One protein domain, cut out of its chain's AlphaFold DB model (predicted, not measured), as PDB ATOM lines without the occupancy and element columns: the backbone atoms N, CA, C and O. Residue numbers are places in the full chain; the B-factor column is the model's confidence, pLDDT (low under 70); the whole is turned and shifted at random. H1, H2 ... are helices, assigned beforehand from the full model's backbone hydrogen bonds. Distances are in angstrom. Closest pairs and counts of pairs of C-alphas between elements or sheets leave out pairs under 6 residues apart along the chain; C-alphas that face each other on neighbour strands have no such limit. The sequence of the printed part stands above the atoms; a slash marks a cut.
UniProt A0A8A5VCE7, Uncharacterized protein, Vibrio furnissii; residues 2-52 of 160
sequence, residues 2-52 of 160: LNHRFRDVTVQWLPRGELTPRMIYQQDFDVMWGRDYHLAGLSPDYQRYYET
ATOM      1  N   LEU A   2     -26.028  16.592 -21.573       46.22
ATOM      2  CA  LEU A   2     -25.402  16.841 -20.269       46.22
ATOM      3  C   LEU A   2     -24.835  18.267 -20.266       46.22
ATOM      4  O   LEU A   2     -23.728  18.503 -20.734       46.22
ATOM      5  N   ASN A   3     -25.612  19.236 -19.780       52.31
ATOM      6  CA  ASN A   3     -25.172  20.629 -19.627       52.31
ATOM      7  C   ASN A   3     -24.656  20.881 -18.197       52.31
ATOM      8  O   ASN A   3     -25.019  21.861 -17.548       52.31
ATOM      9  N   HIS A   4     -23.854  19.948 -17.680       57.16
ATOM     10  CA  HIS A   4     -23.246  20.039 -16.357       57.16
ATOM     11  C   HIS A   4     -21.841  20.626 -16.505       57.16
ATOM     12  O   HIS A   4     -20.993  20.088 -17.214       57.16
ATOM     13  N   ARG A   5     -21.595  21.773 -15.863       61.38
ATOM     14  CA  ARG A   5     -20.250  22.347 -15.763       61.38
ATOM     15  C   ARG A   5     -19.485  21.590 -14.685       61.38
ATOM     16  O   ARG A   5     -19.726  21.801 -13.500       61.38
ATOM     17  N   PHE A   6     -18.556  20.738 -15.100       66.69
ATOM     18  CA  PHE A   6     -17.624  20.090 -14.187       66.69
ATOM     19  C   PHE A   6     -16.496  21.063 -13.842       66.69
ATOM     20  O   PHE A   6     -15.886  21.664 -14.728       66.69
ATOM     21  N   ARG A   7     -16.249  21.256 -12.545       77.31
ATOM     22  CA  ARG A   7     -15.124  22.063 -12.049       77.31
ATOM     23  C   ARG A   7     -13.848  21.227 -11.906       77.31
ATOM     24  O   ARG A   7     -12.766  21.801 -11.916       77.31
ATOM     25  N   ASP A   8     -13.994  19.909 -11.776       81.75
ATOM     26  CA  ASP A   8     -12.909  18.949 -11.600       81.75
ATOM     27  C   ASP A   8     -13.332  17.563 -12.127       81.75
ATOM     28  O   ASP A   8     -14.530  17.272 -12.182       81.75
ATOM     29  N   VAL A   9     -12.368  16.729 -12.526       85.88
ATOM     30  CA  VAL A   9     -12.579  15.363 -13.036       85.88
ATOM     31  C   VAL A   9     -11.655  14.412 -12.288       85.88
ATOM     32  O   VAL A   9     -10.434  14.514 -12.387       85.88
ATOM     33  N   THR A  10     -12.235  13.442 -11.581       88.81
ATOM     34  CA  THR A  10     -11.471  12.358 -10.950       88.81
ATOM     35  C   THR A  10     -11.538  11.110 -11.820       88.81
ATOM     36  O   THR A  10     -12.619  10.600 -12.096       88.81
ATOM     37  N   VAL A  11     -10.379  10.601 -12.239       90.00
ATOM     38  CA  VAL A  11     -10.279   9.367 -13.031       90.00
ATOM     39  C   VAL A  11      -9.891   8.208 -12.124       90.00
ATOM     40  O   VAL A  11      -8.911   8.294 -11.384       90.00
ATOM     41  N   GLN A  12     -10.632   7.106 -12.219       88.19
ATOM     42  CA  GLN A  12     -10.337   5.862 -11.512       88.19
ATOM     43  C   GLN A  12     -10.158   4.721 -12.514       88.19
ATOM     44  O   GLN A  12     -10.980   4.526 -13.406       88.19
ATOM     45  N   TRP A  13      -9.082   3.949 -12.351       86.81
ATOM     46  CA  TRP A  13      -8.822   2.742 -13.134       86.81
ATOM     47  C   TRP A  13      -9.088   1.523 -12.267       86.81
ATOM     48  O   TRP A  13      -8.206   1.070 -11.540       86.81
ATOM     49  N   LEU A  14     -10.311   1.007 -12.330       85.81
ATOM     50  CA  LEU A  14     -10.681  -0.169 -11.555       85.81
ATOM     51  C   LEU A  14     -10.242  -1.454 -12.263       85.81
ATOM     52  O   LEU A  14     -10.563  -1.653 -13.444       85.81
ATOM     53  N   PRO A  15      -9.541  -2.363 -11.563       82.06
ATOM     54  CA  PRO A  15      -9.354  -3.725 -12.031       82.06
ATOM     55  C   PRO A  15     -10.702  -4.372 -12.350       82.06
ATOM     56  O   PRO A  15     -11.695  -4.166 -11.655       82.06
ATOM     57  N   ARG A  16     -10.742  -5.207 -13.395       73.12
ATOM     58  CA  ARG A  16     -11.997  -5.798 -13.893       73.12
ATOM     59  C   ARG A  16     -12.807  -6.512 -12.796       73.12
ATOM     60  O   ARG A  16     -14.027  -6.466 -12.842       73.12
ATOM     61  N   GLY A  17     -12.138  -7.146 -11.830       80.19
ATOM     62  CA  GLY A  17     -12.781  -7.874 -10.731       80.19
ATOM     63  C   GLY A  17     -13.344  -7.006  -9.600       80.19
ATOM     64  O   GLY A  17     -13.996  -7.548  -8.714       80.19
ATOM     65  N   GLU A  18     -13.101  -5.694  -9.609       88.81
ATOM     66  CA  GLU A  18     -13.540  -4.780  -8.544       88.81
ATOM     67  C   GLU A  18     -14.840  -4.042  -8.881       88.81
ATOM     68  O   GLU A  18     -15.489  -3.503  -7.988       88.81
ATOM     69  N   LEU A  19     -15.269  -4.051 -10.148       90.25
ATOM     70  CA  LEU A  19     -16.576  -3.519 -10.525       90.25
ATOM     71  C   LEU A  19     -17.677  -4.467 -10.033       90.25
ATOM     72  O   LEU A  19     -17.748  -5.623 -10.452       90.25
ATOM     73  N   THR A  20     -18.563  -3.969  -9.171       93.25
ATOM     74  CA  THR A  20     -19.661  -4.765  -8.602       93.25
ATOM     75  C   THR A  20     -21.026  -4.331  -9.146       93.25
ATOM     76  O   THR A  20     -21.190  -3.174  -9.541       93.25
ATOM     77  N   PRO A  21     -22.055  -5.202  -9.109       94.50
ATOM     78  CA  PRO A  21     -23.414  -4.822  -9.503       94.50
ATOM     79  C   PRO A  21     -23.965  -3.635  -8.699       94.50
ATOM     80  O   PRO A  21     -24.627  -2.767  -9.258       94.50
ATOM     81  N   ARG A  22     -23.639  -3.550  -7.397       95.44
ATOM     82  CA  ARG A  22     -24.052  -2.439  -6.520       95.44
ATOM     83  C   ARG A  22     -23.595  -1.086  -7.066       95.44
ATOM     84  O   ARG A  22     -24.403  -0.169  -7.098       95.44
ATOM     85  N   MET A  23     -22.350  -0.990  -7.528       95.25
ATOM     86  CA  MET A  23     -21.793   0.252  -8.079       95.25
ATOM     87  C   MET A  23     -22.509   0.682  -9.366       95.25
ATOM     88  O   MET A  23     -22.674   1.872  -9.621       95.25
ATOM     89  N   ILE A  24     -22.984  -0.283 -10.163       94.62
ATOM     90  CA  ILE A  24     -23.803  -0.006 -11.350       94.62
ATOM     91  C   ILE A  24     -25.174   0.537 -10.924       94.62
ATOM     92  O   ILE A  24     -25.595   1.581 -11.412       94.62
ATOM     93  N   TYR A  25     -25.855  -0.133  -9.988       93.69
ATOM     94  CA  TYR A  25     -27.189   0.268  -9.520       93.69
ATOM     95  C   TYR A  25     -27.216   1.617  -8.805       93.69
ATOM     96  O   TYR A  25     -28.209   2.334  -8.895       93.69
ATOM     97  N   GLN A  26     -26.151   1.939  -8.073       95.12
ATOM     98  CA  GLN A  26     -26.013   3.201  -7.349       95.12
ATOM     99  C   GLN A  26     -25.462   4.333  -8.218       95.12
ATOM    100  O   GLN A  26     -25.413   5.464  -7.747       95.12
ATOM    101  N   GLN A  27     -25.107   4.037  -9.475       93.56
ATOM    102  CA  GLN A  27     -24.488   4.984 -10.400       93.56
ATOM    103  C   GLN A  27     -23.258   5.661  -9.773       93.56
ATOM    104  O   GLN A  27     -23.116   6.878  -9.810       93.56
ATOM    105  N   ASP A  28     -22.363   4.859  -9.180       94.50
ATOM    106  CA  ASP A  28     -21.159   5.355  -8.489       94.50
ATOM    107  C   ASP A  28     -20.169   6.074  -9.437       94.50
ATOM    108  O   ASP A  28     -19.197   6.676  -8.977       94.50
ATOM    109  N   PHE A  29     -20.403   6.020 -10.752       93.06
ATOM    110  CA  PHE A  29     -19.652   6.740 -11.774       93.06
ATOM    111  C   PHE A  29     -20.591   7.651 -12.562       93.06
ATOM    112  O   PHE A  29     -21.681   7.241 -12.942       93.06
ATOM    113  N   ASP A  30     -20.138   8.862 -12.887       92.38
ATOM    114  CA  ASP A  30     -20.852   9.726 -13.837       92.38
ATOM    115  C   ASP A  30     -20.676   9.244 -15.285       92.38
ATOM    116  O   ASP A  30     -21.567   9.401 -16.115       92.38
ATOM    117  N   VAL A  31     -19.494   8.696 -15.586       93.00
ATOM    118  CA  VAL A  31     -19.105   8.158 -16.893       93.00
ATOM    119  C   VAL A  31     -18.201   6.954 -16.662       93.00
ATOM    120  O   VAL A  31     -17.251   7.026 -15.879       93.00
ATOM    121  N   MET A  32     -18.440   5.861 -17.380       93.94
ATOM    122  CA  MET A  32     -17.591   4.674 -17.332       93.94
ATOM    123  C   MET A  32     -17.306   4.119 -18.722       93.94
ATOM    124  O   MET A  32     -18.165   4.074 -19.596       93.94
ATOM    125  N   TRP A  33     -16.089   3.616 -18.917       93.69
ATOM    126  CA  TRP A  33     -15.802   2.756 -20.056       93.69
ATOM    127  C   TRP A  33     -15.959   1.294 -19.647       93.69
ATOM    128  O   TRP A  33     -15.344   0.838 -18.681       93.69
ATOM    129  N   GLY A  34     -16.749   0.534 -20.399       92.00
ATOM    130  CA  GLY A  34     -17.030  -0.860 -20.078       92.00
ATOM    131  C   GLY A  34     -17.251  -1.719 -21.310       92.00
ATOM    132  O   GLY A  34     -17.591  -1.234 -22.384       92.00
ATOM    133  N   ARG A  35     -17.057  -3.034 -21.165       90.69
ATOM    134  CA  ARG A  35     -17.438  -4.011 -22.194       90.69
ATOM    135  C   ARG A  35     -18.882  -4.438 -21.962       90.69
ATOM    136  O   ARG A  35     -19.192  -4.870 -20.855       90.69
ATOM    137  N   ASP A  36     -19.702  -4.450 -23.011       89.75
ATOM    138  CA  ASP A  36     -21.122  -4.836 -22.919       89.75
ATOM    139  C   ASP A  36     -21.334  -6.161 -22.188       89.75
ATOM    140  O   ASP A  36     -22.128  -6.247 -21.262       89.75
ATOM    141  N   TYR A  37     -20.579  -7.198 -22.563       86.56
ATOM    142  CA  TYR A  37     -20.721  -8.523 -21.958       86.56
ATOM    143  C   TYR A  37     -20.310  -8.557 -20.481       86.56
ATOM    144  O   TYR A  37     -20.776  -9.419 -19.745       86.56
ATOM    145  N   HIS A  38     -19.410  -7.665 -20.057       88.25
ATOM    146  CA  HIS A  38     -18.993  -7.579 -18.663       88.25
ATOM    147  C   HIS A  38     -20.073  -6.878 -17.841       88.25
ATOM    148  O   HIS A  38     -20.508  -7.412 -16.827       88.25
ATOM    149  N   LEU A  39     -20.566  -5.738 -18.334       92.19
ATOM    150  CA  LEU A  39     -21.643  -4.987 -17.693       92.19
ATOM    151  C   LEU A  39     -22.935  -5.808 -17.619       92.19
ATOM    152  O   LEU A  39     -23.508  -5.922 -16.543       92.19
ATOM    153  N   ALA A  40     -23.331  -6.467 -18.710       91.62
ATOM    154  CA  ALA A  40     -24.500  -7.344 -18.745       91.62
ATOM    155  C   ALA A  40     -24.357  -8.577 -17.833       91.62
ATOM    156  O   ALA A  40     -25.353  -9.086 -17.330       91.62
ATOM    157  N   GLY A  41     -23.130  -9.057 -17.601       90.56
ATOM    158  CA  GLY A  41     -22.870 -10.140 -16.650       90.56
ATOM    159  C   GLY A  41     -23.039  -9.718 -15.187       90.56
ATOM    160  O   GLY A  41     -23.420 -10.540 -14.359       90.56
ATOM    161  N   LEU A  42     -22.778  -8.446 -14.871       92.19
ATOM    162  CA  LEU A  42     -22.947  -7.880 -13.527       92.19
ATOM    163  C   LEU A  42     -24.383  -7.400 -13.286       92.19
ATOM    164  O   LEU A  42     -24.951  -7.624 -12.223       92.19
ATOM    165  N   SER A  43     -24.967  -6.742 -14.282       94.31
ATOM    166  CA  SER A  43     -26.332  -6.238 -14.280       94.31
ATOM    167  C   SER A  43     -26.900  -6.389 -15.693       94.31
ATOM    168  O   SER A  43     -26.604  -5.555 -16.553       94.31
ATOM    169  N   PRO A  44     -27.735  -7.409 -15.958       92.19
ATOM    170  CA  PRO A  44     -28.306  -7.643 -17.287       92.19
ATOM    171  C   PRO A  44     -28.994  -6.410 -17.885       92.19
ATOM    172  O   PRO A  44     -28.851  -6.143 -19.074       92.19
ATOM    173  N   ASP A  45     -29.633  -5.601 -17.034       92.31
ATOM    174  CA  ASP A  45     -30.324  -4.365 -17.407       92.31
ATOM    175  C   ASP A  45     -29.488  -3.100 -17.114       92.31
ATOM    176  O   ASP A  45     -30.046  -2.054 -16.783       92.31
ATOM    177  N   TYR A  46     -28.148  -3.161 -17.191       94.31
ATOM    178  CA  TYR A  46     -27.275  -2.020 -16.845       94.31
ATOM    179  C   TYR A  46     -27.620  -0.730 -17.620       94.31
ATOM    180  O   TYR A  46     -27.423   0.370 -17.110       94.31
ATOM    181  N   GLN A  47     -28.195  -0.865 -18.819       94.00
ATOM    182  CA  GLN A  47     -28.633   0.249 -19.665       94.00
ATOM    183  C   GLN A  47     -29.814   1.048 -19.083       94.00
ATOM    184  O   GLN A  47     -30.146   2.114 -19.588       94.00
ATOM    185  N   ARG A  48     -30.454   0.562 -18.011       94.50
ATOM    186  CA  ARG A  48     -31.412   1.359 -17.226       94.50
ATOM    187  C   ARG A  48     -30.730   2.403 -16.340       94.50
ATOM    188  O   ARG A  48     -31.400   3.333 -15.906       94.50
ATOM    189  N   TYR A  49     -29.440   2.226 -16.059       94.50
ATOM    190  CA  TYR A  49     -28.652   3.076 -15.163       94.50
ATOM    191  C   TYR A  49     -27.639   3.936 -15.922       94.50
ATOM    192  O   TYR A  49     -27.318   5.029 -15.472       94.50
ATOM    193  N   TYR A  50     -27.154   3.467 -17.073       95.12
ATOM    194  CA  TYR A  50     -26.202   4.207 -17.897       95.12
ATOM    195  C   TYR A  50     -26.610   4.198 -19.370       95.12
ATOM    196  O   TYR A  50     -26.964   3.155 -19.922       95.12
ATOM    197  N   GLU A  51     -26.538   5.362 -20.011       94.38
ATOM    198  CA  GLU A  51     -26.814   5.537 -21.437       94.38
ATOM    199  C   GLU A  51     -25.515   5.410 -22.231       94.38
ATOM    200  O   GLU A  51     -24.499   5.972 -21.854       94.38
ATOM    201  N   THR A  52     -25.532   4.732 -23.378       94.19
ATOM    202  CA  THR A  52     -24.351   4.701 -24.249       94.19
ATOM    203  C   THR A  52     -24.035   6.096 -24.795       94.19
ATOM    204  O   THR A  52     -24.730   6.595 -25.679       94.19
TER     205      THR A  52
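AT A GLANCE: This is residues 2 to 52 of the 160 residues of an uncharacterized protein of Vibrio furnissii (UniProt A0A8A5VCE7). There is little regular structure here: two short helices, H1 and H2, sit in a small body made mostly of loops, and residues 2 to 9 stick out from it as a free arm. The printed part has 51 residues, with H1 then H2 along the chain and no named strand; the class is all helix, though the named elements hold only 12 residues. It is only just compact, close to loose, with a radius of gyration of the C-alphas of 11.7 A and spans of 33 by 23 by 17 A.

HOW THE PARTS SIT: Look first at H2, residues 36 to 42, then at H1, residues 21 to 25. They are close but not clearly touching; their closest C-alphas, of Leu 42 and Pro 21, are 5.1 A apart. In both, every O i to N i+4 pair is within hydrogen-bond range.

IN THESE COORDINATES: Find C-alpha 36 at (-21.122, -4.836, -22.919); from there H2 runs 10.0 A to C-alpha 42. H1 runs 6.3 A from C-alpha 21 at (-23.414, -4.822, -9.503) to C-alpha 25.

THE WHOLE: The two C-alphas farthest apart, of Arg 7 and Gly 41, are 33.4 A apart. The printed part has no cut, and the link from H1 to H2 is short. Residues 2 to 6 have pLDDT under 70.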